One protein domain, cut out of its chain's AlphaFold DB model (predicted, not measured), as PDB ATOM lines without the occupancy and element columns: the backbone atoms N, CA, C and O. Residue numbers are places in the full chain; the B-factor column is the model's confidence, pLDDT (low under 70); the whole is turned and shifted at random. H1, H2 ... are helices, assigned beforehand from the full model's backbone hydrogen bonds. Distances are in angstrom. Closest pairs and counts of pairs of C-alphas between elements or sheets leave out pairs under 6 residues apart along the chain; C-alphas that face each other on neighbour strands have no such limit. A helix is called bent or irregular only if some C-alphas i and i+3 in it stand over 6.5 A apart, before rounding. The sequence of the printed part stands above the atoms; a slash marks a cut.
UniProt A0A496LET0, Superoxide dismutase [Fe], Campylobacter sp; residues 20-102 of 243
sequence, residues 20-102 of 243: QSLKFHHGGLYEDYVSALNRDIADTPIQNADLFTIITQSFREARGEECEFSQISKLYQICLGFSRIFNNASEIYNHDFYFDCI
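Overview. This is residues 20 to 102 of the 243 residues of the protein "Superoxide dismutase [Fe]" of Campylobacter sp (UniProt A0A496LET0). Long helices H1 and H5 run side by side, opposite ways; H2 packs on H5, and short H3 and H4 make one end. The class is all helix: 83 residues printed, five named helices, H1 to H5. The whole is only just compact, close to loose: radius of gyration of the C-alphas 13.7 A, spans 44, 22 and 19 A.

Along the chain. H1, residues 20 to 41, begins at C-alpha 20 (232.226, 207.657, 242.518); assigned as one helix by its hydrogen bonds, it is bent, C-alphas 27 and 30 being 6.6 A apart, with arms H1a, 20 to 27, and H1b, 30 to 41. H5, residues 82 to 101, 28.0 A long, ends at (236.669, 203.768, 224.954). H2 is residues 51 to 62, H3 68 to 71, H4 74 to 79.

Arrangement. H1b touches H5, closest C-alphas Tyr 33 and Asn 88, 5.0 A. H2 touches residues 82 to 90 of H5, opposite ways at a steep tilt of 39 degrees. Residues 57 to 61 of H2 touch H3. H4 and H5 meet only through their link. Except in H3, too short for one, every O i to N i+4 pair is within hydrogen-bond range.

Size, cuts and confidence. The printed part has no cut and no long link; residues 75 to 80 have pLDDT under 70.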
ATOM      1  N   GLN A  20     231.737 206.454 241.854       96.81
ATOM      2  CA  GLN A  20     232.226 207.657 242.518       96.81
ATOM      3  C   GLN A  20     233.142 208.452 241.587       96.81
ATOM      4  O   GLN A  20     232.908 209.647 241.416       96.81
ATOM      5  N   SER A  21     234.109 207.800 240.942       97.12
ATOM      6  CA  SER A  21     234.984 208.437 239.951       97.12
ATOM      7  C   SER A  21     234.180 209.057 238.812       97.12
ATOM      8  O   SER A  21     234.333 210.240 238.527       97.12
ATOM      9  N   LEU A  22     233.231 208.314 238.237       98.19
ATOM     10  CA  LEU A  22     232.397 208.794 237.130       98.19
ATOM     11  C   LEU A  22     231.502 209.981 237.515       98.19
ATOM     12  O   LEU A  22     231.272 210.857 236.686       98.19
ATOM     13  N   LYS A  23     231.032 210.064 238.766       96.88
ATOM     14  CA  LYS A  23     230.277 211.235 239.243       96.88
ATOM     15  C   LYS A  23     231.109 212.513 239.241       96.88
ATOM     16  O   LYS A  23     230.572 213.556 238.898       96.88
ATOM     17  N   PHE A  24     232.382 212.444 239.626       96.88
ATOM     18  CA  PHE A  24     233.266 213.615 239.615       96.88
ATOM     19  C   PHE A  24     233.815 213.913 238.219       96.88
ATOM     20  O   PHE A  24     233.978 215.074 237.852       96.88
ATOM     21  N   HIS A  25     234.094 212.866 237.445       98.19
ATOM     22  CA  HIS A  25     234.716 212.968 236.131       98.19
ATOM     23  C   HIS A  25     233.716 213.422 235.065       98.19
ATOM     24  O   HIS A  25     233.906 214.472 234.458       98.19
ATOM     25  N   HIS A  26     232.619 212.678 234.881       98.31
ATOM     26  CA  HIS A  26     231.566 213.010 233.915       98.31
ATOM     27  C   HIS A  26     230.597 214.060 234.471       98.31
ATOM     28  O   HIS A  26     230.444 215.117 233.876       98.31
ATOM     29  N   GLY A  27     230.006 213.814 235.644       94.56
ATOM     30  CA  GLY A  27     229.008 214.709 236.257       94.56
ATOM     31  C   GLY A  27     229.577 215.954 236.952       94.56
ATOM     32  O   GLY A  27     228.865 216.607 237.712       94.56
ATOM     33  N   GLY A  28     230.865 216.242 236.759       96.00
ATOM     34  CA  GLY A  28     231.562 217.388 237.336       96.00
ATOM     35  C   GLY A  28     232.475 218.029 236.300       96.00
ATOM     36  O   GLY A  28     232.045 218.901 235.554       96.00
ATOM     37  N   LEU A  29     233.719 217.555 236.211       96.56
ATOM     38  CA  LEU A  29     234.757 218.163 235.367       96.56
ATOM     39  C   LEU A  29     234.353 218.284 233.892       96.56
ATOM     40  O   LEU A  29     234.511 219.346 233.293       96.56
ATOM     41  N   TYR A  30     233.794 217.223 233.308       98.19
ATOM     42  CA  TYR A  30     233.313 217.259 231.927       98.19
ATOM     43  C   TYR A  30     232.190 218.294 231.720       98.19
ATOM     44  O   TYR A  30     232.235 219.070 230.762       98.19
ATOM     45  N   GLU A  31     231.218 218.379 232.635       98.00
ATOM     46  CA  GLU A  31     230.162 219.404 232.586       98.00
ATOM     47  C   GLU A  31     230.711 220.831 232.749       98.00
ATOM     48  O   GLU A  31     230.216 221.768 232.105       98.00
ATOM     49  N   ASP A  32     231.760 221.003 233.556       98.25
ATOM     50  CA  ASP A  32     232.442 222.282 233.740       98.25
ATOM     51  C   ASP A  32     233.136 222.742 232.451       98.25
ATOM     52  O   ASP A  32     233.024 223.920 232.099       98.25
ATOM     53  N   TYR A  33     233.779 221.841 231.696       98.50
ATOM     54  CA  TYR A  33     234.371 222.177 230.393       98.50
ATOM     55  C   TYR A  33     233.312 222.625 229.382       98.50
ATOM     56  O   TYR A  33     233.487 223.657 228.725       98.50
ATOM     57  N   VAL A  34     232.180 221.916 229.304       98.19
ATOM     58  CA  VAL A  34     231.044 222.293 228.441       98.19
ATOM     59  C   VAL A  34     230.508 223.674 228.822       98.19
ATOM     60  O   VAL A  34     230.307 224.540 227.961       98.19
ATOM     61  N   SER A  35     230.299 223.910 230.116       97.94
ATOM     62  CA  SER A  35     229.788 225.181 230.634       97.94
ATOM     63  C   SER A  35     230.768 226.331 230.397       97.94
ATOM     64  O   SER A  35     230.363 227.430 230.004       97.94
ATOM     65  N   ALA A  36     232.064 226.085 230.597       97.56
ATOM     66  CA  ALA A  36     233.116 227.062 230.374       97.56
ATOM     67  C   ALA A  36     233.251 227.432 228.896       97.56
ATOM     68  O   ALA A  36     233.284 228.626 228.590       97.56
ATOM     69  N   LEU A  37     233.251 226.447 227.991       97.44
ATOM     70  CA  LEU A  37     233.296 226.703 226.554       97.44
ATOM     71  C   LEU A  37     232.092 227.534 226.108       97.44
ATOM     72  O   LEU A  37     232.268 228.559 225.458       97.44
ATOM     73  N   ASN A  38     230.880 227.131 226.500       97.00
ATOM     74  CA  ASN A  38     229.656 227.857 226.165       97.00
ATOM     75  C   ASN A  38     229.709 229.321 226.623       97.00
ATOM     76  O   ASN A  38     229.344 230.212 225.860       97.00
ATOM     77  N   ARG A  39     230.187 229.581 227.844       95.62
ATOM     78  CA  ARG A  39     230.372 230.945 228.355       95.62
ATOM     79  C   ARG A  39     231.414 231.723 227.549       95.62
ATOM     80  O   ARG A  39     231.200 232.897 227.278       95.62
ATOM     81  N   ASP A  40     232.528 231.089 227.189       93.12
ATOM     82  CA  ASP A  40     233.639 231.745 226.491       93.12
ATOM     83  C   ASP A  40     233.313 232.100 225.030       93.12
ATOM     84  O   ASP A  40     233.884 233.052 224.501       93.12
ATOM     85  N   ILE A  41     232.399 231.368 224.384       92.69
ATOM     86  CA  ILE A  41     231.995 231.618 222.987       92.69
ATOM     87  C   ILE A  41     230.675 232.388 222.850       92.69
ATOM     88  O   ILE A  41     230.300 232.725 221.727       92.69
ATOM     89  N   ALA A  42     229.955 232.650 223.942       92.81
ATOM     90  CA  ALA A  42     228.672 233.348 223.903       92.81
ATOM     91  C   ALA A  42     228.811 234.777 223.353       92.81
ATOM     92  O   ALA A  42     229.702 235.526 223.745       92.81
ATOM     93  N   ASP A  43     227.913 235.144 222.442       89.19
ATOM     94  CA  ASP A  43     227.857 236.422 221.730       89.19
ATOM     95  C   ASP A  43     229.133 236.743 220.924       89.19
ATOM     96  O   ASP A  43     229.487 237.903 220.685       89.19
ATOM     97  N   THR A  44     229.825 235.694 220.467       88.31
ATOM     98  CA  THR A  44     231.024 235.790 219.623       88.31
ATOM     99  C   THR A  44     230.762 235.243 218.214       88.31
ATOM    100  O   THR A  44     229.874 234.405 218.027       88.31
ATOM    101  N   PRO A  45     231.571 235.624 217.205       88.81
ATOM    102  CA  PRO A  45     231.468 235.059 215.856       88.81
ATOM    103  C   PRO A  45     231.630 233.531 215.775       88.81
ATOM    104  O   PRO A  45     231.196 232.934 214.794       88.81
ATOM    105  N   ILE A  46     232.222 232.890 216.793       89.81
ATOM    106  CA  ILE A  46     232.469 231.438 216.824       89.81
ATOM    107  C   ILE A  46     231.403 230.653 217.600       89.81
ATOM    108  O   ILE A  46     231.482 229.430 217.661       89.81
ATOM    109  N   GLN A  47     230.383 231.317 218.161       92.12
ATOM    110  CA  GLN A  47     229.336 230.679 218.978       92.12
ATOM    111  C   GLN A  47     228.636 229.498 218.282       92.12
ATOM    112  O   GLN A  47     228.169 228.563 218.940       92.12
ATOM    113  N   ASN A  48     228.515 229.578 216.955       91.62
ATOM    114  CA  ASN A  48     227.797 228.612 216.127       91.62
ATOM    115  C   ASN A  48     228.725 227.688 215.324       91.62
ATOM    116  O   ASN A  48     228.222 226.886 214.539       91.62
ATOM    117  N   ALA A  49     230.045 227.801 215.496       93.88
ATOM    118  CA  ALA A  49     230.982 226.856 214.903       93.88
ATOM    119  C   ALA A  49     230.800 225.465 215.536       93.88
ATOM    120  O   ALA A  49     230.469 225.346 216.719       93.88
ATOM    121  N   ASP A  50     231.002 224.409 214.749       95.88
ATOM    122  CA  ASP A  50     231.032 223.047 215.279       95.88
ATOM    123  C   ASP A  50     232.283 222.819 216.146       95.88
ATOM    124  O   ASP A  50     233.285 223.526 216.019       95.88
ATOM    125  N   LEU A  51     232.227 221.829 217.043       97.31
ATOM    126  CA  LEU A  51     233.292 221.599 218.023       97.31
ATOM    127  C   LEU A  51     234.638 221.264 217.353       97.31
ATOM    128  O   LEU A  51     235.670 221.737 217.823       97.31
ATOM    129  N   PHE A  52     234.642 220.531 216.232       96.88
ATOM    130  CA  PHE A  52     235.871 220.222 215.490       96.88
ATOM    131  C   PHE A  52     236.522 221.502 214.947       96.88
ATOM    132  O   PHE A  52     237.728 221.713 215.111       96.88
ATOM    133  N   THR A  53     235.722 222.393 214.360       96.25
ATOM    134  CA  THR A  53     236.179 223.713 213.907       96.25
ATOM    135  C   THR A  53     236.696 224.552 215.078       96.25
ATOM    136  O   THR A  53     237.776 225.131 214.980       96.25
ATOM    137  N   ILE A  54     235.997 224.581 216.219       96.75
ATOM    138  CA  ILE A  54     236.474 225.315 217.402       96.75
ATOM    139  C   ILE A  54     237.836 224.791 217.860       96.75
ATOM    140  O   ILE A  54     238.739 225.600 218.061       96.75
ATOM    141  N   ILE A  55     238.017 223.474 217.993       97.56
ATOM    142  CA  ILE A  55     239.288 222.880 218.437       97.56
ATOM    143  C   ILE A  55     240.420 223.243 217.472       97.56
ATOM    144  O   ILE A  55     241.425 223.829 217.872       97.56
ATOM    145  N   THR A  56     240.245 222.940 216.186       96.88
ATOM    146  CA  THR A  56     241.309 223.095 215.187       96.88
ATOM    147  C   THR A  56     241.687 224.557 214.951       96.88
ATOM    148  O   THR A  56     242.872 224.885 214.900       96.88
ATOM    149  N   GLN A  57     240.713 225.463 214.859       95.69
ATOM    150  CA  GLN A  57     240.991 226.874 214.579       95.69
ATOM    151  C   GLN A  57     241.503 227.619 215.821       95.69
ATOM    152  O   GLN A  57     242.412 228.440 215.695       95.69
ATOM    153  N   SER A  58     241.000 227.310 217.027       95.25
ATOM    154  CA  SER A  58     241.515 227.926 218.263       95.25
ATOM    155  C   SER A  58     242.945 227.488 218.593       95.25
ATOM    156  O   SER A  58     243.718 228.311 219.081       95.25
ATOM    157  N   PHE A  59     243.331 226.250 218.263       96.00
ATOM    158  CA  PHE A  59     244.719 225.787 218.370       96.00
ATOM    159  C   PHE A  59     245.666 226.607 217.488       96.00
ATOM    160  O   PHE A  59     246.680 227.118 217.966       96.00
ATOM    161  N   ARG A  60     245.315 226.759 216.205       94.56
ATOM    162  CA  ARG A  60     246.110 227.512 215.222       94.56
ATOM    163  C   ARG A  60     246.237 228.979 215.621       94.56
ATOM    164  O   ARG A  60     247.344 229.508 215.690       94.56
ATOM    165  N   GLU A  61     245.123 229.599 216.002       91.75
ATOM    166  CA  GLU A  61     245.097 230.999 216.436       91.75
ATOM    167  C   GLU A  61     245.929 231.219 217.712       91.75
ATOM    168  O   GLU A  61     246.723 232.155 217.781       91.75
ATOM    169  N   ALA A  62     245.842 230.318 218.700       89.75
ATOM    170  CA  ALA A  62     246.646 230.390 219.926       89.75
ATOM    171  C   ALA A  62     248.165 230.301 219.672       89.75
ATOM    172  O   ALA A  62     248.957 230.702 220.527       89.75
ATOM    173  N   ARG A  63     248.572 229.790 218.506       89.00
ATOM    174  CA  ARG A  63     249.967 229.692 218.055       89.00
ATOM    175  C   ARG A  63     250.368 230.808 217.086       89.00
ATOM    176  O   ARG A  63     251.527 230.859 216.679       89.00
ATOM    177  N   GLY A  64     249.445 231.707 216.739       88.19
ATOM    178  CA  GLY A  64     249.663 232.772 215.757       88.19
ATOM    179  C   GLY A  64     249.733 232.271 214.312       88.19
ATOM    180  O   GLY A  64     250.338 232.930 213.467       88.19
ATOM    181  N   GLU A  65     249.159 231.102 214.028       90.81
ATOM    182  CA  GLU A  65     249.062 230.542 212.681       90.81
ATOM    183  C   GLU A  65     247.797 231.068 211.985       90.81
ATOM    184  O   GLU A  65     246.719 231.054 212.573       90.81
ATOM    185  N   GLU A  66     247.910 231.498 210.724       88.12
ATOM    186  CA  GLU A  66     246.780 232.050 209.960       88.12
ATOM    187  C   GLU A  66     245.655 231.019 209.789       88.12
ATOM    188  O   GLU A  66     245.859 229.951 209.208       88.12
ATOM    189  N   CYS A  67     244.457 231.335 210.270       89.56
ATOM    190  CA  CYS A  67     243.325 230.421 210.329       89.56
ATOM    191  C   CYS A  67     241.987 231.157 210.103       89.56
ATOM    192  O   CYS A  67     241.948 232.375 209.918       89.56
ATOM    193  N   GLU A  68     240.865 230.433 210.106       87.19
ATOM    194  CA  GLU A  68     239.535 231.036 209.908       87.19
ATOM    195  C   GLU A  68     239.212 232.076 210.993       87.19
ATOM    196  O   GLU A  68     238.602 233.112 210.721       87.19
ATOM    197  N   PHE A  69     239.676 231.842 212.224       87.31
ATOM    198  CA  PHE A  69     239.463 232.753 213.349       87.31
ATOM    199  C   PHE A  69     240.394 233.975 213.313       87.31
ATOM    200  O   PHE A  69     240.082 234.989 213.942       87.31
ATOM    201  N   SER A  70     241.453 233.958 212.500       80.38
ATOM    202  CA  SER A  70     242.326 235.122 212.299       80.38
ATOM    203  C   SER A  70     241.610 236.283 211.595       80.38
ATOM    204  O   SER A  70     242.053 237.428 211.679       80.38
ATOM    205  N   GLN A  71     240.488 236.012 210.917       77.38
ATOM    206  CA  GLN A  71     239.657 237.027 210.257       77.38
ATOM    207  C   GLN A  71     238.693 237.739 211.219       77.38
ATOM    208  O   GLN A  71     238.098 238.763 210.870       77.38
ATOM    209  N   ILE A  72     238.528 237.217 212.437       78.69
ATOM    210  CA  ILE A  72     237.727 237.854 213.480       78.69
ATOM    211  C   ILE A  72     238.403 239.169 213.872       78.69
ATOM    212  O   ILE A  72     239.620 239.240 214.015       78.69
ATOM    213  N   SER A  73     237.620 240.238 214.056       70.56
ATOM    214  CA  SER A  73     238.197 241.554 214.349       70.56
ATOM    215  C   SER A  73     239.147 241.493 215.554       70.56
ATOM    216  O   SER A  73     238.840 240.855 216.565       70.56
ATOM    217  N   LYS A  74     240.256 242.231 215.481       70.00
ATOM    218  CA  LYS A  74     241.306 242.255 216.512       70.00
ATOM    219  C   LYS A  74     240.788 242.571 217.926       70.00
ATOM    220  O   LYS A  74     241.373 242.125 218.906       70.00
ATOM    221  N   LEU A  75     239.673 243.303 218.035       66.50
ATOM    222  CA  LEU A  75     238.994 243.575 219.307       66.50
ATOM    223  C   LEU A  75     238.488 242.284 219.972       66.50
ATOM    224  O   LEU A  75     238.702 242.081 221.161       66.50
ATOM    225  N   TYR A  76     237.864 241.394 219.197       64.88
ATOM    226  CA  TYR A  76     237.418 240.089 219.681       64.88
ATOM    227  C   TYR A  76     238.608 239.173 219.972       64.88
ATOM    228  O   TYR A  76     238.591 238.521 221.001       64.88
ATOM    229  N   GLN A  77     239.672 239.169 219.160       63.47
ATOM    230  CA  GLN A  77     240.863 238.343 219.431       63.47
ATOM    231  C   GLN A  77     241.540 238.678 220.771       63.47
ATOM    232  O   GLN A  77     241.987 237.778 221.469       63.47
ATOM    233  N   ILE A  78     241.582 239.957 221.165       66.00
ATOM    234  CA  ILE A  78     242.123 240.370 222.474       66.00
ATOM    235  C   ILE A  78     241.238 239.867 223.626       66.00
ATOM    236  O   ILE A  78     241.744 239.507 224.689       66.00
ATOM    237  N   CYS A  79     239.919 239.841 223.428       62.56
ATOM    238  CA  CYS A  79     238.960 239.354 224.420       62.56
ATOM    239  C   CYS A  79     238.876 237.817 224.467       62.56
ATOM    240  O   CYS A  79     238.590 237.243 225.520       62.56
ATOM    241  N   LEU A  80     239.116 237.149 223.337       69.31
ATOM    242  CA  LEU A  80     239.062 235.702 223.187       69.31
ATOM    243  C   LEU A  80     240.379 235.086 223.663       69.31
ATOM    244  O   LEU A  80     241.416 235.159 223.011       69.31
ATOM    245  N   GLY A  81     240.333 234.414 224.811       82.56
ATOM    246  CA  GLY A  81     241.436 233.570 225.257       82.56
ATOM    247  C   GLY A  81     241.468 232.270 224.457       82.56
ATOM    248  O   GLY A  81     241.020 231.252 224.978       82.56
ATOM    249  N   PHE A  82     241.976 232.282 223.218       88.50
ATOM    250  CA  PHE A  82     241.939 231.108 222.329       88.50
ATOM    251  C   PHE A  82     242.613 229.867 222.915       88.50
ATOM    252  O   PHE A  82     242.111 228.772 222.706       88.50
ATOM    253  N   SER A  83     243.651 230.013 223.745       92.38
ATOM    254  CA  SER A  83     244.211 228.880 224.497       92.38
ATOM    255  C   SER A  83     243.200 228.269 225.477       92.38
ATOM    256  O   SER A  83     243.132 227.056 225.618       92.38
ATOM    257  N   ARG A  84     242.381 229.091 226.146       94.31
ATOM    258  CA  ARG A  84     241.326 228.616 227.057       94.31
ATOM    259  C   ARG A  84     240.174 227.969 226.287       94.31
ATOM    260  O   ARG A  84     239.692 226.924 226.709       94.31
ATOM    261  N   ILE A  85     239.775 228.561 225.161       96.19
ATOM    262  CA  ILE A  85     238.766 227.983 224.259       96.19
ATOM    263  C   ILE A  85     239.245 226.626 223.736       96.19
ATOM    264  O   ILE A  85     238.505 225.654 223.851       96.19
ATOM    265  N   PHE A  86     240.486 226.546 223.250       97.56
ATOM    266  CA  PHE A  86     241.114 225.302 222.809       97.56
ATOM    267  C   PHE A  86     241.117 224.253 223.916       97.56
ATOM    268  O   PHE A  86     240.693 223.125 223.679       97.56
ATOM    269  N   ASN A  87     241.542 224.627 225.128       98.12
ATOM    270  CA  ASN A  87     241.607 223.697 226.248       98.12
ATOM    271  C   ASN A  87     240.224 223.127 226.584       98.12
ATOM    272  O   ASN A  87     240.067 221.913 226.621       98.12
ATOM    273  N   ASN A  88     239.209 223.979 226.773       98.56
ATOM    274  CA  ASN A  88     237.862 223.507 227.104       98.56
ATOM    275  C   ASN A  88     237.256 222.674 225.965       98.56
ATOM    276  O   ASN A  88     236.668 221.629 226.219       98.56
ATOM    277  N   ALA A  89     237.412 223.104 224.710       98.50
ATOM    278  CA  ALA A  89     236.876 222.380 223.559       98.50
ATOM    279  C   ALA A  89     237.542 221.011 223.365       98.50
ATOM    280  O   ALA A  89     236.855 220.023 223.108       98.50
ATOM    281  N   SER A  90     238.862 220.942 223.532       98.69
ATOM    282  CA  SER A  90     239.605 219.688 223.405       98.69
ATOM    283  C   SER A  90     239.316 218.751 224.568       98.69
ATOM    284  O   SER A  90     239.139 217.564 224.336       98.69
ATOM    285  N   GLU A  91     239.177 219.258 225.795       98.69
ATOM    286  CA  GLU A  91     238.792 218.425 226.937       98.69
ATOM    287  C   GLU A  91     237.384 217.835 226.779       98.69
ATOM    288  O   GLU A  91     237.190 216.677 227.132       98.69
ATOM    289  N   ILE A  92     236.426 218.554 226.174       98.75
ATOM    290  CA  ILE A  92     235.115 217.974 225.815       98.75
ATOM    291  C   ILE A  92     235.309 216.778 224.875       98.75
ATOM    292  O   ILE A  92     234.853 215.683 225.189       98.75
ATOM    293  N   TYR A  93     236.036 216.964 223.766       98.88
ATOM    294  CA  TYR A  93     236.285 215.892 222.796       98.88
ATOM    295  C   TYR A  93     237.051 214.706 223.400       98.88
ATOM    296  O   TYR A  93     236.659 213.554 223.210       98.88
ATOM    297  N   ASN A  94     238.129 214.970 224.139       98.88
ATOM    298  CA  ASN A  94     238.971 213.935 224.729       98.88
ATOM    299  C   ASN A  94     238.159 213.067 225.705       98.88
ATOM    300  O   ASN A  94     238.260 211.839 225.673       98.88
ATOM    301  N   HIS A  95     237.305 213.694 226.521       98.88
ATOM    302  CA  HIS A  95     236.422 212.990 227.448       98.88
ATOM    303  C   HIS A  95     235.293 212.246 226.733       98.88
ATOM    304  O   HIS A  95     235.021 211.100 227.085       98.88
ATOM    305  N   ASP A  96     234.666 212.844 225.716       98.81
ATOM    306  CA  ASP A  96     233.657 212.160 224.902       98.81
ATOM    307  C   ASP A  96     234.210 210.844 224.342       98.81
ATOM    308  O   ASP A  96     233.594 209.790 224.517       98.81
ATOM    309  N   PHE A  97     235.407 210.910 223.752       98.88
ATOM    310  CA  PHE A  97     236.083 209.761 223.157       98.88
ATOM    311  C   PHE A  97     236.515 208.736 224.211       98.88
ATOM    312  O   PHE A  97     236.357 207.530 224.013       98.88
ATOM    313  N   TYR A  98     237.012 209.191 225.365       98.94
ATOM    314  CA  TYR A  98     237.345 208.322 226.495       98.94
ATOM    315  C   TYR A  98     236.141 207.544 227.019       98.94
ATOM    316  O   TYR A  98     236.267 206.347 227.273       98.94
ATOM    317  N   PHE A  99     234.977 208.183 227.157       98.88
ATOM    318  CA  PHE A  99     233.783 207.492 227.638       98.88
ATOM    319  C   PHE A  99     233.347 206.378 226.682       98.88
ATOM    320  O   PHE A  99     232.972 205.306 227.154       98.88
ATOM    321  N   ASP A 100     233.462 206.568 225.367       98.81
ATOM    322  CA  ASP A 100     233.227 205.475 224.415       98.81
ATOM    323  C   ASP A 100     234.305 204.377 224.525       98.81
ATOM    324  O   ASP A 100     233.974 203.192 224.532       98.81
ATOM    325  N   CYS A 101     235.577 204.735 224.751       98.88
ATOM    326  CA  CYS A 101     236.669 203.768 224.954       98.88
ATOM    327  C   CYS A 101     236.515 202.889 226.205       98.88
ATOM    328  O   CYS A 101     237.203 201.874 226.320       98.88
ATOM    329  N   ILE A 102     235.669 203.268 227.165       98.69
ATOM    330  CA  ILE A 102     235.432 202.497 228.396       98.69
ATOM    331  C   ILE A 102     234.006 201.945 228.485       98.69
ATOM    332  O   ILE A 102     233.610 201.472 229.555       98.69
TER     333      ILE A 102